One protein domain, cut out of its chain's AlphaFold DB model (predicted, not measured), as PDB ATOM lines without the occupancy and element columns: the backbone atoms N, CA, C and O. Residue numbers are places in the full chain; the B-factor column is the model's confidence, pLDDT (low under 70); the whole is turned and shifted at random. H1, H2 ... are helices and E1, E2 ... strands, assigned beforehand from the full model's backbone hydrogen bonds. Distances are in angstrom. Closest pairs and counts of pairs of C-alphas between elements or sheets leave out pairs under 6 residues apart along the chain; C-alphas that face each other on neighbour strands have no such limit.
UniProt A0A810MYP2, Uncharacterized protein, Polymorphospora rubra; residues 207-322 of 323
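Overview. This is residues 207 to 322 of the 323 residues of an uncharacterized protein of Polymorphospora rubra (UniProt A0A810MYP2). Two strongly twisted sheets of four strands are face to face as a sandwich, their strands crossing at 35 degrees, and the small helix H1 packs over one strand, E3, of the first sheet. In the second sheet the long hairpin of E5 and E6 bends. The printed part has 116 residues, with E1, E2, E3, H1 and then E4 to E8 along the chain; the class is mostly strand, with strands holding 58 of the 62 residues in named elements, and the sheets run E1 E2 E3 E4 and E5 E6 E7 E8, each antiparallel. It is compact, with a radius of gyration of the C-alphas of 14.2 A and spans of 42 by 35 by 23 A.

Arrangement. E1, residues 207 to 211, E2, 214 to 220, and E3, 225 to 231, form a meander, each strand the antiparallel neighbour of the one before. N 209 and O 216 (3.0 A) and N 217 and O 229 (2.9 A) are within hydrogen-bond range. H1, residues 235 to 238, is on this sheet, over E3, at a height of 7.7 A; it is too short for an O i to N i+4 pair. E4, residues 243 to 247, is the antiparallel neighbour of E3, with N 228 and O 243 2.8 A apart. E5, 256 to 268, E6, 271 to 281, E7, 292 to 298, and E8, 319 to 321, form a second meander, with N 264 and O 275 at 2.8 A, N 278 and O 294 at 3.0 A, and N 297 and O 320 at 2.7 A. Between the sheets, the closest C-alphas of E1 and E5 are Trp 207 and Glu 262, 5.8 A; those of E4 and E8 are Phe 246 and Trp 319, 6.4 A.

Along the chain. E1 begins at C-alpha 207 (235.978, 201.753, 124.639). E5 measures 27.1 A and bends by 83 degrees at residue 265; E6 measures 28.9 A and bends by 51 degrees at residue 274. E8 ends at C-alpha 321 (223.782, 191.525, 113.875).

Size, cuts and confidence. The C-alphas farthest apart, Asp 286 and Ser 309, are 43.0 A apart. The printed part has no cut; E7 to E8 is a long link. Residues 252 and 307 to 317 are under pLDDT 70.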
ATOM      1  N   TRP A 207     236.554 200.618 125.363       95.25
ATOM      2  CA  TRP A 207     235.978 201.753 124.639       95.25
ATOM      3  C   TRP A 207     234.984 202.509 125.512       95.25
ATOM      4  O   TRP A 207     234.088 201.919 126.120       95.25
ATOM      5  N   LEU A 208     235.144 203.828 125.592       95.19
ATOM      6  CA  LEU A 208     234.379 204.695 126.480       95.19
ATOM      7  C   LEU A 208     233.619 205.749 125.675       95.19
ATOM      8  O   LEU A 208     234.221 206.474 124.887       95.19
ATOM      9  N   GLN A 209     232.327 205.920 125.960       96.00
ATOM     10  CA  GLN A 209     231.566 207.084 125.498       96.00
ATOM     11  C   GLN A 209     230.711 207.704 126.590       96.00
ATOM     12  O   GLN A 209     230.261 207.034 127.519       96.00
ATOM     13  N   HIS A 210     230.467 209.005 126.451       95.12
ATOM     14  CA  HIS A 210     229.543 209.753 127.287       95.12
ATOM     15  C   HIS A 210     228.258 210.058 126.507       95.12
ATOM     16  O   HIS A 210     228.310 210.616 125.411       95.12
ATOM     17  N   HIS A 211     227.104 209.713 127.074       94.75
ATOM     18  CA  HIS A 211     225.793 209.923 126.464       94.75
ATOM     19  C   HIS A 211     224.725 210.165 127.538       94.75
ATOM     20  O   HIS A 211     224.701 209.468 128.551       94.75
ATOM     21  N   ASN A 212     223.845 211.153 127.335       93.62
ATOM     22  CA  ASN A 212     222.730 211.485 128.238       93.62
ATOM     23  C   ASN A 212     223.110 211.523 129.737       93.62
ATOM     24  O   ASN A 212     222.397 210.989 130.588       93.62
ATOM     25  N   GLY A 213     224.256 212.136 130.063       92.25
ATOM     26  CA  GLY A 213     224.730 212.305 131.444       92.25
ATOM     27  C   GLY A 213     225.297 211.038 132.091       92.25
ATOM     28  O   GLY A 213     225.357 210.938 133.316       92.25
ATOM     29  N   SER A 214     225.658 210.025 131.304       95.44
ATOM     30  CA  SER A 214     226.309 208.806 131.780       95.44
ATOM     31  C   SER A 214     227.508 208.444 130.908       95.44
ATOM     32  O   SER A 214     227.494 208.623 129.693       95.44
ATOM     33  N   TYR A 215     228.541 207.906 131.540       96.38
ATOM     34  CA  TYR A 215     229.665 207.231 130.916       96.38
ATOM     35  C   TYR A 215     229.344 205.749 130.742       96.38
ATOM     36  O   TYR A 215     228.824 205.116 131.663       96.38
ATOM     37  N   TYR A 216     229.697 205.209 129.582       95.88
ATOM     38  CA  TYR A 216     229.507 203.821 129.186       95.88
ATOM     39  C   TYR A 216     230.854 203.259 128.749       95.88
ATOM     40  O   TYR A 216     231.451 203.769 127.804       95.88
ATOM     41  N   LEU A 217     231.338 202.245 129.458       95.62
ATOM     42  CA  LEU A 217     232.612 201.583 129.194       95.62
ATOM     43  C   LEU A 217     232.346 200.167 128.700       95.62
ATOM     44  O   LEU A 217     231.915 199.335 129.498       95.62
ATOM     45  N   ALA A 218     232.623 199.904 127.426       94.62
ATOM     46  CA  ALA A 218     232.604 198.575 126.830       94.62
ATOM     47  C   ALA A 218     233.982 197.919 126.920       94.62
ATOM     48  O   ALA A 218     235.000 198.598 126.801       94.62
ATOM     49  N   THR A 219     234.010 196.606 127.121       92.38
ATOM     50  CA  THR A 219     235.231 195.789 127.070       92.38
ATOM     51  C   THR A 219     234.902 194.391 126.575       92.38
ATOM     52  O   THR A 219     233.798 193.887 126.824       92.38
ATOM     53  N   THR A 220     235.880 193.730 125.974       89.38
ATOM     54  CA  THR A 220     235.820 192.292 125.704       89.38
ATOM     55  C   THR A 220     236.058 191.493 126.981       89.38
ATOM     56  O   THR A 220     236.436 192.014 128.036       89.38
ATOM     57  N   THR A 221     235.812 190.193 126.896       83.69
ATOM     58  CA  THR A 221     236.171 189.218 127.920       83.69
ATOM     59  C   THR A 221     236.821 188.008 127.257       83.69
ATOM     60  O   THR A 221     236.645 187.744 126.067       83.69
ATOM     61  N   TRP A 222     237.522 187.205 128.054       76.56
ATOM     62  CA  TRP A 222     238.099 185.939 127.600       76.56
ATOM     63  C   TRP A 222     237.065 184.808 127.440       76.56
ATOM     64  O   TRP A 222     237.446 183.685 127.125       76.56
ATOM     65  N   ASN A 223     235.770 185.071 127.665       82.50
ATOM     66  CA  ASN A 223     234.699 184.069 127.611       82.50
ATOM     67  C   ASN A 223     233.654 184.350 126.519       82.50
ATOM     68  O   ASN A 223     232.510 183.927 126.641       82.50
ATOM     69  N   SER A 224     234.061 185.016 125.432       84.50
ATOM     70  CA  SER A 224     233.200 185.307 124.274       84.50
ATOM     71  C   SER A 224     232.005 186.206 124.612       84.50
ATOM     72  O   SER A 224     230.927 186.042 124.050       84.50
ATOM     73  N   THR A 225     232.180 187.173 125.518       87.38
ATOM     74  CA  THR A 225     231.142 188.166 125.831       87.38
ATOM     75  C   THR A 225     231.670 189.590 125.724       87.38
ATOM     76  O   THR A 225     232.814 189.879 126.075       87.38
ATOM     77  N   ILE A 226     230.821 190.507 125.271       89.94
ATOM     78  CA  ILE A 226     231.060 191.946 125.384       89.94
ATOM     79  C   ILE A 226     230.289 192.430 126.600       89.94
ATOM     80  O   ILE A 226     229.087 192.174 126.737       89.94
ATOM     81  N   THR A 227     230.981 193.139 127.484       91.06
ATOM     82  CA  THR A 227     230.384 193.697 128.695       91.06
ATOM     83  C   THR A 227     230.434 195.213 128.678       91.06
ATOM     84  O   THR A 227     231.347 195.802 128.101       91.06
ATOM     85  N   MET A 228     229.464 195.850 129.333       94.06
ATOM     86  CA  MET A 228     229.463 197.287 129.577       94.06
ATOM     87  C   MET A 228     229.262 197.619 131.055       94.06
ATOM     88  O   MET A 228     228.517 196.948 131.774       94.06
ATOM     89  N   ARG A 229     229.907 198.701 131.495       93.19
ATOM     90  CA  ARG A 229     229.628 199.395 132.758       93.19
ATOM     91  C   ARG A 229     229.057 200.774 132.471       93.19
ATOM     92  O   ARG A 229     229.500 201.434 131.534       93.19
ATOM     93  N   ARG A 230     228.128 201.226 133.314       93.81
ATOM     94  CA  ARG A 230     227.520 202.558 133.236       93.81
ATOM     95  C   ARG A 230     227.679 203.300 134.557       93.81
ATOM     96  O   ARG A 230     227.422 202.728 135.612       93.81
ATOM     97  N   SER A 231     228.027 204.581 134.504       91.44
ATOM     98  CA  SER A 231     227.993 205.469 135.672       91.44
ATOM     99  C   SER A 231     227.774 206.924 135.267       91.44
ATOM    100  O   SER A 231     228.140 207.310 134.166       91.44
ATOM    101  N   SER A 232     227.204 207.756 136.139       92.00
ATOM    102  CA  SER A 232     227.090 209.205 135.900       92.00
ATOM    103  C   SER A 232     228.426 209.947 136.025       92.00
ATOM    104  O   SER A 232     228.537 211.083 135.575       92.00
ATOM    105  N   THR A 233     229.456 209.319 136.599       88.75
ATOM    106  CA  THR A 233     230.805 209.890 136.719       88.75
ATOM    107  C   THR A 233     231.860 208.911 136.215       88.75
ATOM    108  O   THR A 233     231.688 207.696 136.304       88.75
ATOM    109  N   LEU A 234     232.985 209.432 135.716       86.12
ATOM    110  CA  LEU A 234     234.094 208.599 135.241       86.12
ATOM    111  C   LEU A 234     234.655 207.702 136.362       86.12
ATOM    112  O   LEU A 234     234.894 206.518 136.143       86.12
ATOM    113  N   GLY A 235     234.792 208.239 137.582       83.44
ATOM    114  CA  GLY A 235     235.259 207.481 138.750       83.44
ATOM    115  C   GLY A 235     234.266 206.417 139.232       83.44
ATOM    116  O   GLY A 235     234.672 205.356 139.701       83.44
ATOM    117  N   GLY A 236     232.961 206.643 139.058       84.38
ATOM    118  CA  GLY A 236     231.936 205.675 139.442       84.38
ATOM    119  C   GLY A 236     231.946 204.386 138.608       84.38
ATOM    120  O   GLY A 236     231.386 203.383 139.046       84.38
ATOM    121  N   LEU A 237     232.616 204.363 137.448       88.50
ATOM    122  CA  LEU A 237     232.797 203.145 136.646       88.50
ATOM    123  C   LEU A 237     233.615 202.064 137.368       88.50
ATOM    124  O   LEU A 237     233.417 200.875 137.097       88.50
ATOM    125  N   PHE A 238     234.471 202.451 138.321       86.81
ATOM    126  CA  PHE A 238     235.300 201.516 139.082       86.81
ATOM    127  C   PHE A 238     234.458 200.472 139.834       86.81
ATOM    128  O   PHE A 238     234.774 199.280 139.803       86.81
ATOM    129  N   GLY A 239     233.356 200.910 140.452       82.31
ATOM    130  CA  GLY A 239     232.423 200.064 141.208       82.31
ATOM    131  C   GLY A 239     231.109 199.749 140.487       82.31
ATOM    132  O   GLY A 239     230.266 199.055 141.049       82.31
ATOM    133  N   ALA A 240     230.904 200.261 139.270       86.31
ATOM    134  CA  ALA A 240     229.673 200.033 138.522       86.31
ATOM    135  C   ALA A 240     229.493 198.544 138.164       86.31
ATOM    136  O   ALA A 240     230.476 197.875 137.818       86.31
ATOM    137  N   PRO A 241     228.250 198.023 138.198       87.00
ATOM    138  CA  PRO A 241     227.979 196.640 137.838       87.00
ATOM    139  C   PRO A 241     228.350 196.388 136.377       87.00
ATOM    140  O   PRO A 241     228.030 197.180 135.487       87.00
ATOM    141  N   GLU A 242     229.022 195.268 136.144       86.94
ATOM    142  CA  GLU A 242     229.317 194.774 134.807       86.94
ATOM    143  C   GLU A 242     228.099 194.042 134.249       86.94
ATOM    144  O   GLU A 242     227.540 193.167 134.908       86.94
ATOM    145  N   GLN A 243     227.676 194.417 133.045       89.50
ATOM    146  CA  GLN A 243     226.538 193.798 132.372       89.50
ATOM    147  C   GLN A 243     226.992 193.219 131.042       89.50
ATOM    148  O   GLN A 243     227.637 193.913 130.258       89.50
ATOM    149  N   VAL A 244     226.629 191.967 130.768       88.81
ATOM    150  CA  VAL A 244     226.808 191.366 129.443       88.81
ATOM    151  C   VAL A 244     225.832 192.035 128.482       88.81
ATOM    152  O   VAL A 244     224.616 191.923 128.632       88.81
ATOM    153  N   VAL A 245     226.366 192.753 127.497       88.38
ATOM    154  CA  VAL A 245     225.560 193.389 126.446       88.38
ATOM    155  C   VAL A 245     225.470 192.520 125.205       88.38
ATOM    156  O   VAL A 245     224.511 192.657 124.451       88.38
ATOM    157  N   PHE A 246     226.413 191.597 125.014       86.88
ATOM    158  CA  PHE A 246     226.344 190.631 123.931       86.88
ATOM    159  C   PHE A 246     227.119 189.346 124.258       86.88
ATOM    160  O   PHE A 246     228.235 189.413 124.771       86.88
ATOM    161  N   ASP A 247     226.526 188.189 123.955       87.81
ATOM    162  CA  ASP A 247     227.133 186.860 124.104       87.81
ATOM    163  C   ASP A 247     227.378 186.259 122.717       87.81
ATOM    164  O   ASP A 247     226.464 186.133 121.898       87.81
ATOM    165  N   LEU A 248     228.635 185.919 122.443       82.38
ATOM    166  CA  LEU A 248     229.087 185.419 121.154       82.38
ATOM    167  C   LEU A 248     229.291 183.901 121.151       82.38
ATOM    168  O   LEU A 248     229.580 183.348 120.093       82.38
ATOM    169  N   SER A 249     229.131 183.217 122.288       80.00
ATOM    170  CA  SER A 249     229.446 181.788 122.458       80.00
ATOM    171  C   SER A 249     228.735 180.862 121.461       80.00
ATOM    172  O   SER A 249     229.280 179.828 121.078       80.00
ATOM    173  N   GLY A 250     227.553 181.249 120.973       75.75
ATOM    174  CA  GLY A 250     226.788 180.505 119.966       75.75
ATOM    175  C   GLY A 250     227.136 180.811 118.503       75.75
ATOM    176  O   GLY A 250     226.448 180.312 117.613       75.75
ATOM    177  N   ARG A 251     228.138 181.656 118.212       77.75
ATOM    178  CA  ARG A 251     228.421 182.115 116.840       77.75
ATOM    179  C   ARG A 251     229.518 181.291 116.150       77.75
ATOM    180  O   ARG A 251     230.671 181.371 116.557       77.75
ATOM    181  N   PRO A 252     229.226 180.583 115.042       68.19
ATOM    182  CA  PRO A 252     230.225 179.758 114.353       68.19
ATOM    183  C   PRO A 252     231.352 180.572 113.690       68.19
ATOM    184  O   PRO A 252     232.468 180.078 113.568       68.19
ATOM    185  N   ASN A 253     231.085 181.826 113.303       71.12
ATOM    186  CA  ASN A 253     232.058 182.755 112.724       71.12
ATOM    187  C   ASN A 253     231.981 184.089 113.481       71.12
ATOM    188  O   ASN A 253     231.060 184.866 113.245       71.12
ATOM    189  N   GLY A 254     232.913 184.341 114.405       71.38
ATOM    190  CA  GLY A 254     232.938 185.573 115.203       71.38
ATOM    191  C   GLY A 254     232.551 185.413 116.675       71.38
ATOM    192  O   GLY A 254     232.100 186.386 117.273       71.38
ATOM    193  N   CYS A 255     232.699 184.211 117.249       71.38
ATOM    194  CA  CYS A 255     232.616 183.981 118.699       71.38
ATOM    195  C   CYS A 255     233.895 184.332 119.446       71.38
ATOM    196  O   CYS A 255     233.869 184.813 120.576       71.38
ATOM    197  N   CYS A 256     235.015 184.000 118.819       76.50
ATOM    198  CA  CYS A 256     236.202 183.568 119.520       76.50
ATOM    199  C   CYS A 256     237.372 184.481 119.149       76.50
ATOM    200  O   CYS A 256     237.396 185.045 118.054       76.50
ATOM    201  N   ASN A 257     238.339 184.634 120.061       78.94
ATOM    202  CA  ASN A 257     239.481 185.540 119.877       78.94
ATOM    203  C   ASN A 257     239.033 186.981 119.568       78.94
ATOM    204  O   ASN A 257     239.464 187.584 118.592       78.94
ATOM    205  N   MET A 258     238.093 187.496 120.357       81.44
ATOM    206  CA  MET A 258     237.465 188.792 120.117       81.44
ATOM    207  C   MET A 258     238.305 189.958 120.656       81.44
ATOM    208  O   MET A 258     238.769 189.889 121.793       81.44
ATOM    209  N   TRP A 259     238.372 191.054 119.894       86.12
ATOM    210  CA  TRP A 259     239.062 192.296 120.254       86.12
ATOM    211  C   TRP A 259     238.271 193.557 119.889       86.12
ATOM    212  O   TRP A 259     237.342 193.517 119.079       86.12
ATOM    213  N   ALA A 260     238.718 194.682 120.456       88.81
ATOM    214  CA  ALA A 260     238.401 196.052 120.037       88.81
ATOM    215  C   ALA A 260     236.896 196.331 119.818       88.81
ATOM    216  O   ALA A 260     236.474 196.567 118.686       88.81
ATOM    217  N   PRO A 261     236.069 196.288 120.879       92.75
ATOM    218  CA  PRO A 261     234.679 196.682 120.801       92.75
ATOM    219  C   PRO A 261     234.601 198.209 120.737       92.75
ATOM    220  O   PRO A 261     235.095 198.891 121.626       92.75
ATOM    221  N   GLU A 262     233.914 198.750 119.743       95.31
ATOM    222  CA  GLU A 262     233.671 200.184 119.592       95.31
ATOM    223  C   GLU A 262     232.188 200.397 119.324       95.31
ATOM    224  O   GLU A 262     231.615 199.715 118.481       95.31
ATOM    225  N   PHE A 263     231.526 201.312 120.032       95.69
ATOM    226  CA  PHE A 263     230.097 201.567 119.819       95.69
ATOM    227  C   PHE A 263     229.823 203.025 119.477       95.69
ATOM    228  O   PHE A 263     230.415 203.906 120.085       95.69
ATOM    229  N   HIS A 264     228.927 203.291 118.525       95.75
ATOM    230  CA  HIS A 264     228.645 204.629 117.992       95.75
ATOM    231  C   HIS A 264     227.153 204.825 117.735       95.75
ATOM    232  O   HIS A 264     226.477 203.914 117.272       95.75
ATOM    233  N   LEU A 265     226.641 206.025 118.005       95.44
ATOM    234  CA  LEU A 265     225.266 206.395 117.678       95.44
ATOM    235  C   LEU A 265     225.221 206.943 116.253       95.44
ATOM    236  O   LEU A 265     225.731 208.037 116.008       95.44
ATOM    237  N   LEU A 266     224.608 206.197 115.340       94.94
ATOM    238  CA  LEU A 266     224.554 206.524 113.917       94.94
ATOM    239  C   LEU A 266     223.106 206.499 113.421       94.94
ATOM    240  O   LEU A 266     222.240 205.844 114.004       94.94
ATOM    241  N   ASP A 267     222.853 207.215 112.330       94.62
ATOM    242  CA  ASP A 267     221.598 207.113 111.592       94.62
ATOM    243  C   ASP A 267     221.750 205.994 110.552       94.62
ATOM    244  O   ASP A 267     222.628 206.057 109.690       94.62
ATOM    245  N   GLY A 268     220.928 204.950 110.665       88.88
ATOM    246  CA  GLY A 268     220.969 203.786 109.784       88.88
ATOM    247  C   GLY A 268     219.591 203.398 109.239       88.88
ATOM    248  O   GLY A 268     218.618 204.137 109.419       88.88
ATOM    249  N   PRO A 269     219.481 202.232 108.577       88.69
ATOM    250  CA  PRO A 269     218.245 201.782 107.930       88.69
ATOM    251  C   PRO A 269     217.038 201.697 108.877       88.69
ATOM    252  O   PRO A 269     215.907 201.932 108.460       88.69
ATOM    253  N   ASN A 270     217.278 201.427 110.165       88.12
ATOM    254  CA  ASN A 270     216.243 201.310 111.200       88.12
ATOM    255  C   ASN A 270     216.136 202.565 112.088       88.12
ATOM    256  O   ASN A 270     215.686 202.499 113.240       88.12
ATOM    257  N   GLY A 271     216.562 203.715 111.558       91.62
ATOM    258  CA  GLY A 271     216.613 204.990 112.260       91.62
ATOM    259  C   GLY A 271     217.878 205.154 113.098       91.62
ATOM    260  O   GLY A 271     218.889 204.484 112.888       91.62
ATOM    261  N   ARG A 272     217.832 206.086 114.053       93.62
ATOM    262  CA  ARG A 272     218.975 206.383 114.917       93.62
ATOM    263  C   ARG A 272     219.181 205.265 115.936       93.62
ATOM    264  O   ARG A 272     218.340 205.072 116.820       93.62
ATOM    265  N   ARG A 273     220.294 204.543 115.814       93.56
ATOM    266  CA  ARG A 273     220.634 203.365 116.623       93.56
ATOM    267  C   ARG A 273     222.094 203.387 117.038       93.56
ATOM    268  O   ARG A 273     222.932 204.035 116.411       93.56
ATOM    269  N   TRP A 274     222.393 202.682 118.119       94.94
ATOM    270  CA  TRP A 274     223.767 202.359 118.457       94.94
ATOM    271  C   TRP A 274     224.247 201.191 117.597       94.94
ATOM    272  O   TRP A 274     223.540 200.197 117.446       94.94
ATOM    273  N   TYR A 275     225.451 201.322 117.054       94.56
ATOM    274  CA  TYR A 275     226.167 200.303 116.294       94.56
ATOM    275  C   TYR A 275     227.428 199.924 117.055       94.56
ATOM    276  O   TYR A 275     228.190 200.817 117.410       94.56
ATOM    277  N   LEU A 276     227.634 198.637 117.327       93.62
ATOM    278  CA  LEU A 276     228.791 198.104 118.038       93.62
ATOM    279  C   LEU A 276     229.624 197.272 117.073       93.62
ATOM    280  O   LEU A 276     229.221 196.183 116.668       93.62
ATOM    281  N   TYR A 277     230.788 197.795 116.729       93.75
ATOM    282  CA  TYR A 277     231.811 197.138 115.939       93.75
ATOM    283  C   TYR A 277     232.716 196.327 116.849       93.75
ATOM    284  O   TYR A 277     233.048 196.761 117.948       93.75
ATOM    285  N   TYR A 278     233.108 195.143 116.407       91.50
ATOM    286  CA  TYR A 278     234.091 194.330 117.107       91.50
ATOM    287  C   TYR A 278     234.812 193.421 116.117       91.50
ATOM    288  O   TYR A 278     234.275 193.073 115.063       91.50
ATOM    289  N   VAL A 279     236.035 193.021 116.447       90.12
ATOM    290  CA  VAL A 279     236.809 192.073 115.643       90.12
ATOM    291  C   VAL A 279     236.715 190.706 116.302       90.12
ATOM    292  O   VAL A 279     236.953 190.588 117.499       90.12
ATOM    293  N   ALA A 280     236.328 189.675 115.553       89.62
ATOM    294  CA  ALA A 280     236.308 188.305 116.058       89.62
ATOM    295  C   ALA A 280     236.501 187.283 114.938       89.62
ATOM    296  O   ALA A 280     236.124 187.506 113.780       89.62
ATOM    297  N   GLY A 281     237.038 186.125 115.313       87.44
ATOM    298  CA  GLY A 281     237.331 185.025 114.407       87.44
ATOM    299  C   GLY A 281     236.774 183.693 114.891       87.44
ATOM    300  O   GLY A 281     235.886 183.610 115.748       87.44
ATOM    301  N   GLN A 282     237.291 182.626 114.290       85.50
ATOM    302  CA  GLN A 282     237.044 181.260 114.740       85.50
ATOM    303  C   GLN A 282     238.024 180.896 115.862       85.50
ATOM    304  O   GLN A 282     239.023 181.582 116.095       85.50
ATOM    305  N   ASN A 283     237.749 179.795 116.562       83.44
ATOM    306  CA  ASN A 283     238.666 179.253 117.558       83.44
ATOM    307  C   ASN A 283     239.814 178.484 116.880       83.44
ATOM    308  O   ASN A 283     239.787 177.258 116.782       83.44
ATOM    309  N   VAL A 284     240.790 179.224 116.361       80.00
ATOM    310  CA  VAL A 284     241.956 178.707 115.633       80.00
ATOM    311  C   VAL A 284     243.250 179.246 116.240       80.00
ATOM    312  O   VAL A 284     243.240 180.278 116.906       80.00
ATOM    313  N   SER A 285     244.363 178.544 116.019       80.88
ATOM    314  CA  SER A 285     245.685 178.914 116.547       80.88
ATOM    315  C   SER A 285     246.345 180.075 115.800       80.88
ATOM    316  O   SER A 285     247.086 180.841 116.410       80.88
ATOM    317  N   ASP A 286     246.079 180.215 114.499       82.06
ATOM    318  CA  ASP A 286     246.437 181.392 113.709       82.06
ATOM    319  C   ASP A 286     245.176 182.220 113.455       82.06
ATOM    320  O   ASP A 286     244.255 181.794 112.755       82.06
ATOM    321  N   PHE A 287     245.125 183.404 114.055       80.19
ATOM    322  CA  PHE A 287     243.963 184.281 113.989       80.19
ATOM    323  C   PHE A 287     243.807 184.940 112.612       80.19
ATOM    324  O   PHE A 287     242.681 185.194 112.178       80.19
ATOM    325  N   ASN A 288     244.916 185.185 111.907       80.62
ATOM    326  CA  ASN A 288     244.958 185.966 110.671       80.62
ATOM    327  C   ASN A 288     243.930 185.521 109.599       80.62
ATOM    328  O   ASN A 288     243.213 186.372 109.066       80.62
ATOM    329  N   PRO A 289     243.744 184.216 109.304       84.06
ATOM    330  CA  PRO A 289     242.777 183.788 108.292       84.06
ATOM    331  C   PRO A 289     241.307 184.025 108.670       84.06
ATOM    332  O   PRO A 289     240.477 184.195 107.771       84.06
ATOM    333  N   THR A 290     240.959 184.058 109.962       85.88
ATOM    334  CA  THR A 290     239.552 184.000 110.414       85.88
ATOM    335  C   THR A 290     239.029 185.295 111.028       85.88
ATOM    336  O   THR A 290     237.813 185.460 111.109       85.88
ATOM    337  N   GLN A 291     239.907 186.226 111.412       88.38
ATOM    338  CA  GLN A 291     239.505 187.500 112.013       88.38
ATOM    339  C   GLN A 291     238.739 188.381 111.030       88.38
ATOM    340  O   GLN A 291     239.233 188.704 109.948       88.38
ATOM    341  N   ARG A 292     237.524 188.784 111.397       89.25
ATOM    342  CA  ARG A 292     236.692 189.699 110.607       89.25
ATOM    343  C   ARG A 292     236.111 190.781 111.505       89.25
ATOM    344  O   ARG A 292     235.932 190.567 112.702       89.25
ATOM    345  N   LEU A 293     235.820 191.931 110.905       91.00
ATOM    346  CA  LEU A 293     235.009 192.961 111.537       91.00
ATOM    347  C   LEU A 293     233.549 192.505 111.518       91.00
ATOM    348  O   LEU A 293     233.036 192.086 110.480       91.00
ATOM    349  N   HIS A 294     232.891 192.616 112.660       89.81
ATOM    350  CA  HIS A 294     231.472 192.354 112.842       89.81
ATOM    351  C   HIS A 294     230.810 193.613 113.376       89.81
ATOM    352  O   HIS A 294     231.447 194.422 114.051       89.81
ATOM    353  N   VAL A 295     229.522 193.762 113.096       91.88
ATOM    354  CA  VAL A 295     228.725 194.880 113.590       91.88
ATOM    355  C   VAL A 295     227.430 194.362 114.202       91.88
ATOM    356  O   VAL A 295     226.751 193.490 113.653       91.88
ATOM    357  N   LEU A 296     227.107 194.892 115.372       90.88
ATOM    358  CA  LEU A 296     225.820 194.734 116.021       90.88
ATOM    359  C   LEU A 296     225.068 196.057 115.957       90.88
ATOM    360  O   LEU A 296     225.671 197.121 116.018       90.88
ATOM    361  N   GLU A 297     223.753 195.983 115.915       92.38
ATOM    362  CA  GLU A 297     222.837 197.103 116.031       92.38
ATOM    363  C   GLU A 297     221.999 196.931 117.302       92.38
ATOM    364  O   GLU A 297     221.526 195.837 117.616       92.38
ATOM    365  N   SER A 298     221.843 198.003 118.071       92.44
ATOM    366  CA  SER A 298     220.989 198.031 119.257       92.44
ATOM    367  C   SER A 298     219.512 198.103 118.879       92.44
ATOM    368  O   SER A 298     219.158 198.771 117.911       92.44
ATOM    369  N   ALA A 299     218.621 197.597 119.730       87.88
ATOM    370  CA  ALA A 299     217.176 197.769 119.548       87.88
ATOM    371  C   ALA A 299     216.669 199.221 119.730       87.88
ATOM    372  O   ALA A 299     215.509 199.518 119.437       87.88
ATOM    373  N   GLY A 300     217.493 200.127 120.269       87.25
ATOM    374  CA  GLY A 300     217.061 201.436 120.755       87.25
ATOM    375  C   GLY A 300     218.131 202.520 120.663       87.25
ATOM    376  O   GLY A 300     219.094 202.420 119.916       87.25
ATOM    377  N   THR A 301     217.946 203.589 121.435       89.94
ATOM    378  CA  THR A 301     218.933 204.671 121.597       89.94
ATOM    379  C   THR A 301     219.626 204.623 122.962       89.94
ATOM    380  O   THR A 301     220.333 205.562 123.318       89.94
ATOM    381  N   ASP A 302     219.437 203.551 123.740       89.75
ATOM    382  CA  ASP A 302     220.232 203.278 124.943       89.75
ATOM    383  C   ASP A 302     221.539 202.575 124.532       89.75
ATOM    384  O   ASP A 302     221.463 201.514 123.902       89.75
ATOM    385  N   PRO A 303     222.724 203.100 124.903       90.56
ATOM    386  CA  PRO A 303     224.004 202.449 124.620       90.56
ATOM    387  C   PRO A 303     224.116 201.013 125.155       90.56
ATOM    388  O   PRO A 303     224.898 200.228 124.633       90.56
ATOM    389  N   MET A 304     223.318 200.623 126.158       88.69
ATOM    390  CA  MET A 304     223.270 199.237 126.658       88.69
ATOM    391  C   MET A 304     222.507 198.279 125.724       88.69
ATOM    392  O   MET A 304     222.302 197.113 126.063       88.69
ATOM    393  N   GLY A 305     222.044 198.760 124.570       78.94
ATOM    394  CA  GLY A 305     221.322 197.976 123.571       78.94
ATOM    395  C   GLY A 305     219.810 197.921 123.779       78.94
ATOM    396  O   GLY A 305     219.108 197.368 122.944       78.94
ATOM    397  N   ARG A 306     219.281 198.463 124.883       70.88
ATOM    398  CA  ARG A 306     217.892 198.256 125.326       70.88
ATOM    399  C   ARG A 306     216.896 199.209 124.657       70.88
ATOM    400  O   ARG A 306     217.237 200.311 124.227       70.88
ATOM    401  N   THR A 307     215.627 198.798 124.622       59.06
ATOM    402  CA  THR A 307     214.510 199.719 124.373       59.06
ATOM    403  C   THR A 307     214.175 200.488 125.662       59.06
ATOM    404  O   THR A 307     214.368 199.945 126.752       59.06
ATOM    405  N   PRO A 308     213.639 201.722 125.585       52.34
ATOM    406  CA  PRO A 308     213.334 202.544 126.766       52.34
ATOM    407  C   PRO A 308     212.369 201.917 127.793       52.34
ATOM    408  O   PRO A 308     212.281 202.407 128.913       52.34
ATOM    409  N   SER A 309     211.642 200.854 127.427       50.00
ATOM    410  CA  SER A 309     210.599 200.207 128.239       50.00
ATOM    411  C   SER A 309     210.937 198.781 128.711       50.00
ATOM    412  O   SER A 309     210.060 198.096 129.233       50.00
ATOM    413  N   GLY A 310     212.164 198.291 128.499       47.78
ATOM    414  CA  GLY A 310     212.562 196.927 128.879       47.78
ATOM    415  C   GLY A 310     212.922 196.775 130.371       47.78
ATOM    416  O   GLY A 310     213.477 197.706 130.958       47.78
ATOM    417  N   PRO A 311     212.658 195.612 131.005       41.91
ATOM    418  CA  PRO A 311     213.036 195.367 132.397       41.91
ATOM    419  C   PRO A 311     214.558 195.418 132.588       41.91
ATOM    420  O   PRO A 311     215.334 194.943 131.756       41.91
ATOM    421  N   THR A 312     215.001 195.961 133.724       47.72
ATOM    422  CA  THR A 312     216.422 196.155 134.055       47.72
ATOM    423  C   THR A 312     217.210 194.851 134.244       47.72
ATOM    424  O   THR A 312     218.442 194.894 134.209       47.72
ATOM    425  N   SER A 313     216.519 193.714 134.397       39.56
ATOM    426  CA  SER A 313     217.055 192.401 134.779       39.56
ATOM    427  C   SER A 313     217.223 191.387 133.637       39.56
ATOM    428  O   SER A 313     217.578 190.243 133.911       39.56
ATOM    429  N   ALA A 314     216.964 191.746 132.372       40.50
ATOM    430  CA  ALA A 314     217.195 190.821 131.257       40.50
ATOM    431  C   ALA A 314     218.707 190.625 131.028       40.50
ATOM    432  O   ALA A 314     219.443 191.587 130.798       40.50
ATOM    433  N   ALA A 315     219.155 189.374 131.150       41.34
ATOM    434  CA  ALA A 315     220.555 188.965 131.286       41.34
ATOM    435  C   ALA A 315     221.376 188.939 129.979       41.34
ATOM    436  O   ALA A 315     222.507 188.467 129.986       41.34
ATOM    437  N   THR A 316     220.856 189.470 128.875       49.06
ATOM    438  CA  THR A 316     221.563 189.578 127.591       49.06
ATOM    439  C   THR A 316     221.046 190.813 126.849       49.06
ATOM    440  O   THR A 316     219.839 191.029 126.753       49.06
ATOM    441  N   GLY A 317     221.948 191.698 126.414       54.72
ATOM    442  CA  GLY A 317     221.587 192.954 125.746       54.72
ATOM    443  C   GLY A 317     220.916 192.729 124.387       54.72
ATOM    444  O   GLY A 317     221.259 191.796 123.665       54.72
ATOM    445  N   ASN A 318     219.966 193.600 124.021       72.38
ATOM    446  CA  ASN A 318     219.209 193.529 122.759       72.38
ATOM    447  C   ASN A 318     220.032 194.046 121.558       72.38
ATOM    448  O   ASN A 318     219.555 194.860 120.765       72.38
ATOM    449  N   TRP A 319     221.287 193.620 121.463       81.31
ATOM    450  CA  TRP A 319     222.147 193.850 120.311       81.31
ATOM    451  C   TRP A 319     221.988 192.686 119.330       81.31
ATOM    452  O   TRP A 319     222.121 191.523 119.710       81.31
ATOM    453  N   THR A 320     221.715 192.977 118.061       85.19
ATOM    454  CA  THR A 320     221.554 191.975 116.989       85.19
ATOM    455  C   THR A 320     222.566 192.223 115.876       85.19
ATOM    456  O   THR A 320     222.993 193.361 115.738       85.19
ATOM    457  N   PRO A 321     222.986 191.226 115.069       83.06
ATOM    458  CA  PRO A 321     223.782 191.525 113.875       83.06
ATOM    459  C   PRO A 321     223.088 192.593 113.021       83.06
ATOM    460  O   PRO A 321     221.881 192.486 112.801       83.06
ATOM    461  N   ALA A 322     223.831 193.600 112.564       76.50
ATOM    462  CA  ALA A 322     223.287 194.545 111.593       76.50
ATOM    463  C   ALA A 322     223.163 193.863 110.218       76.50
ATOM    464  O   ALA A 322     224.011 193.042 109.854       76.50
TER     465      ALA A 322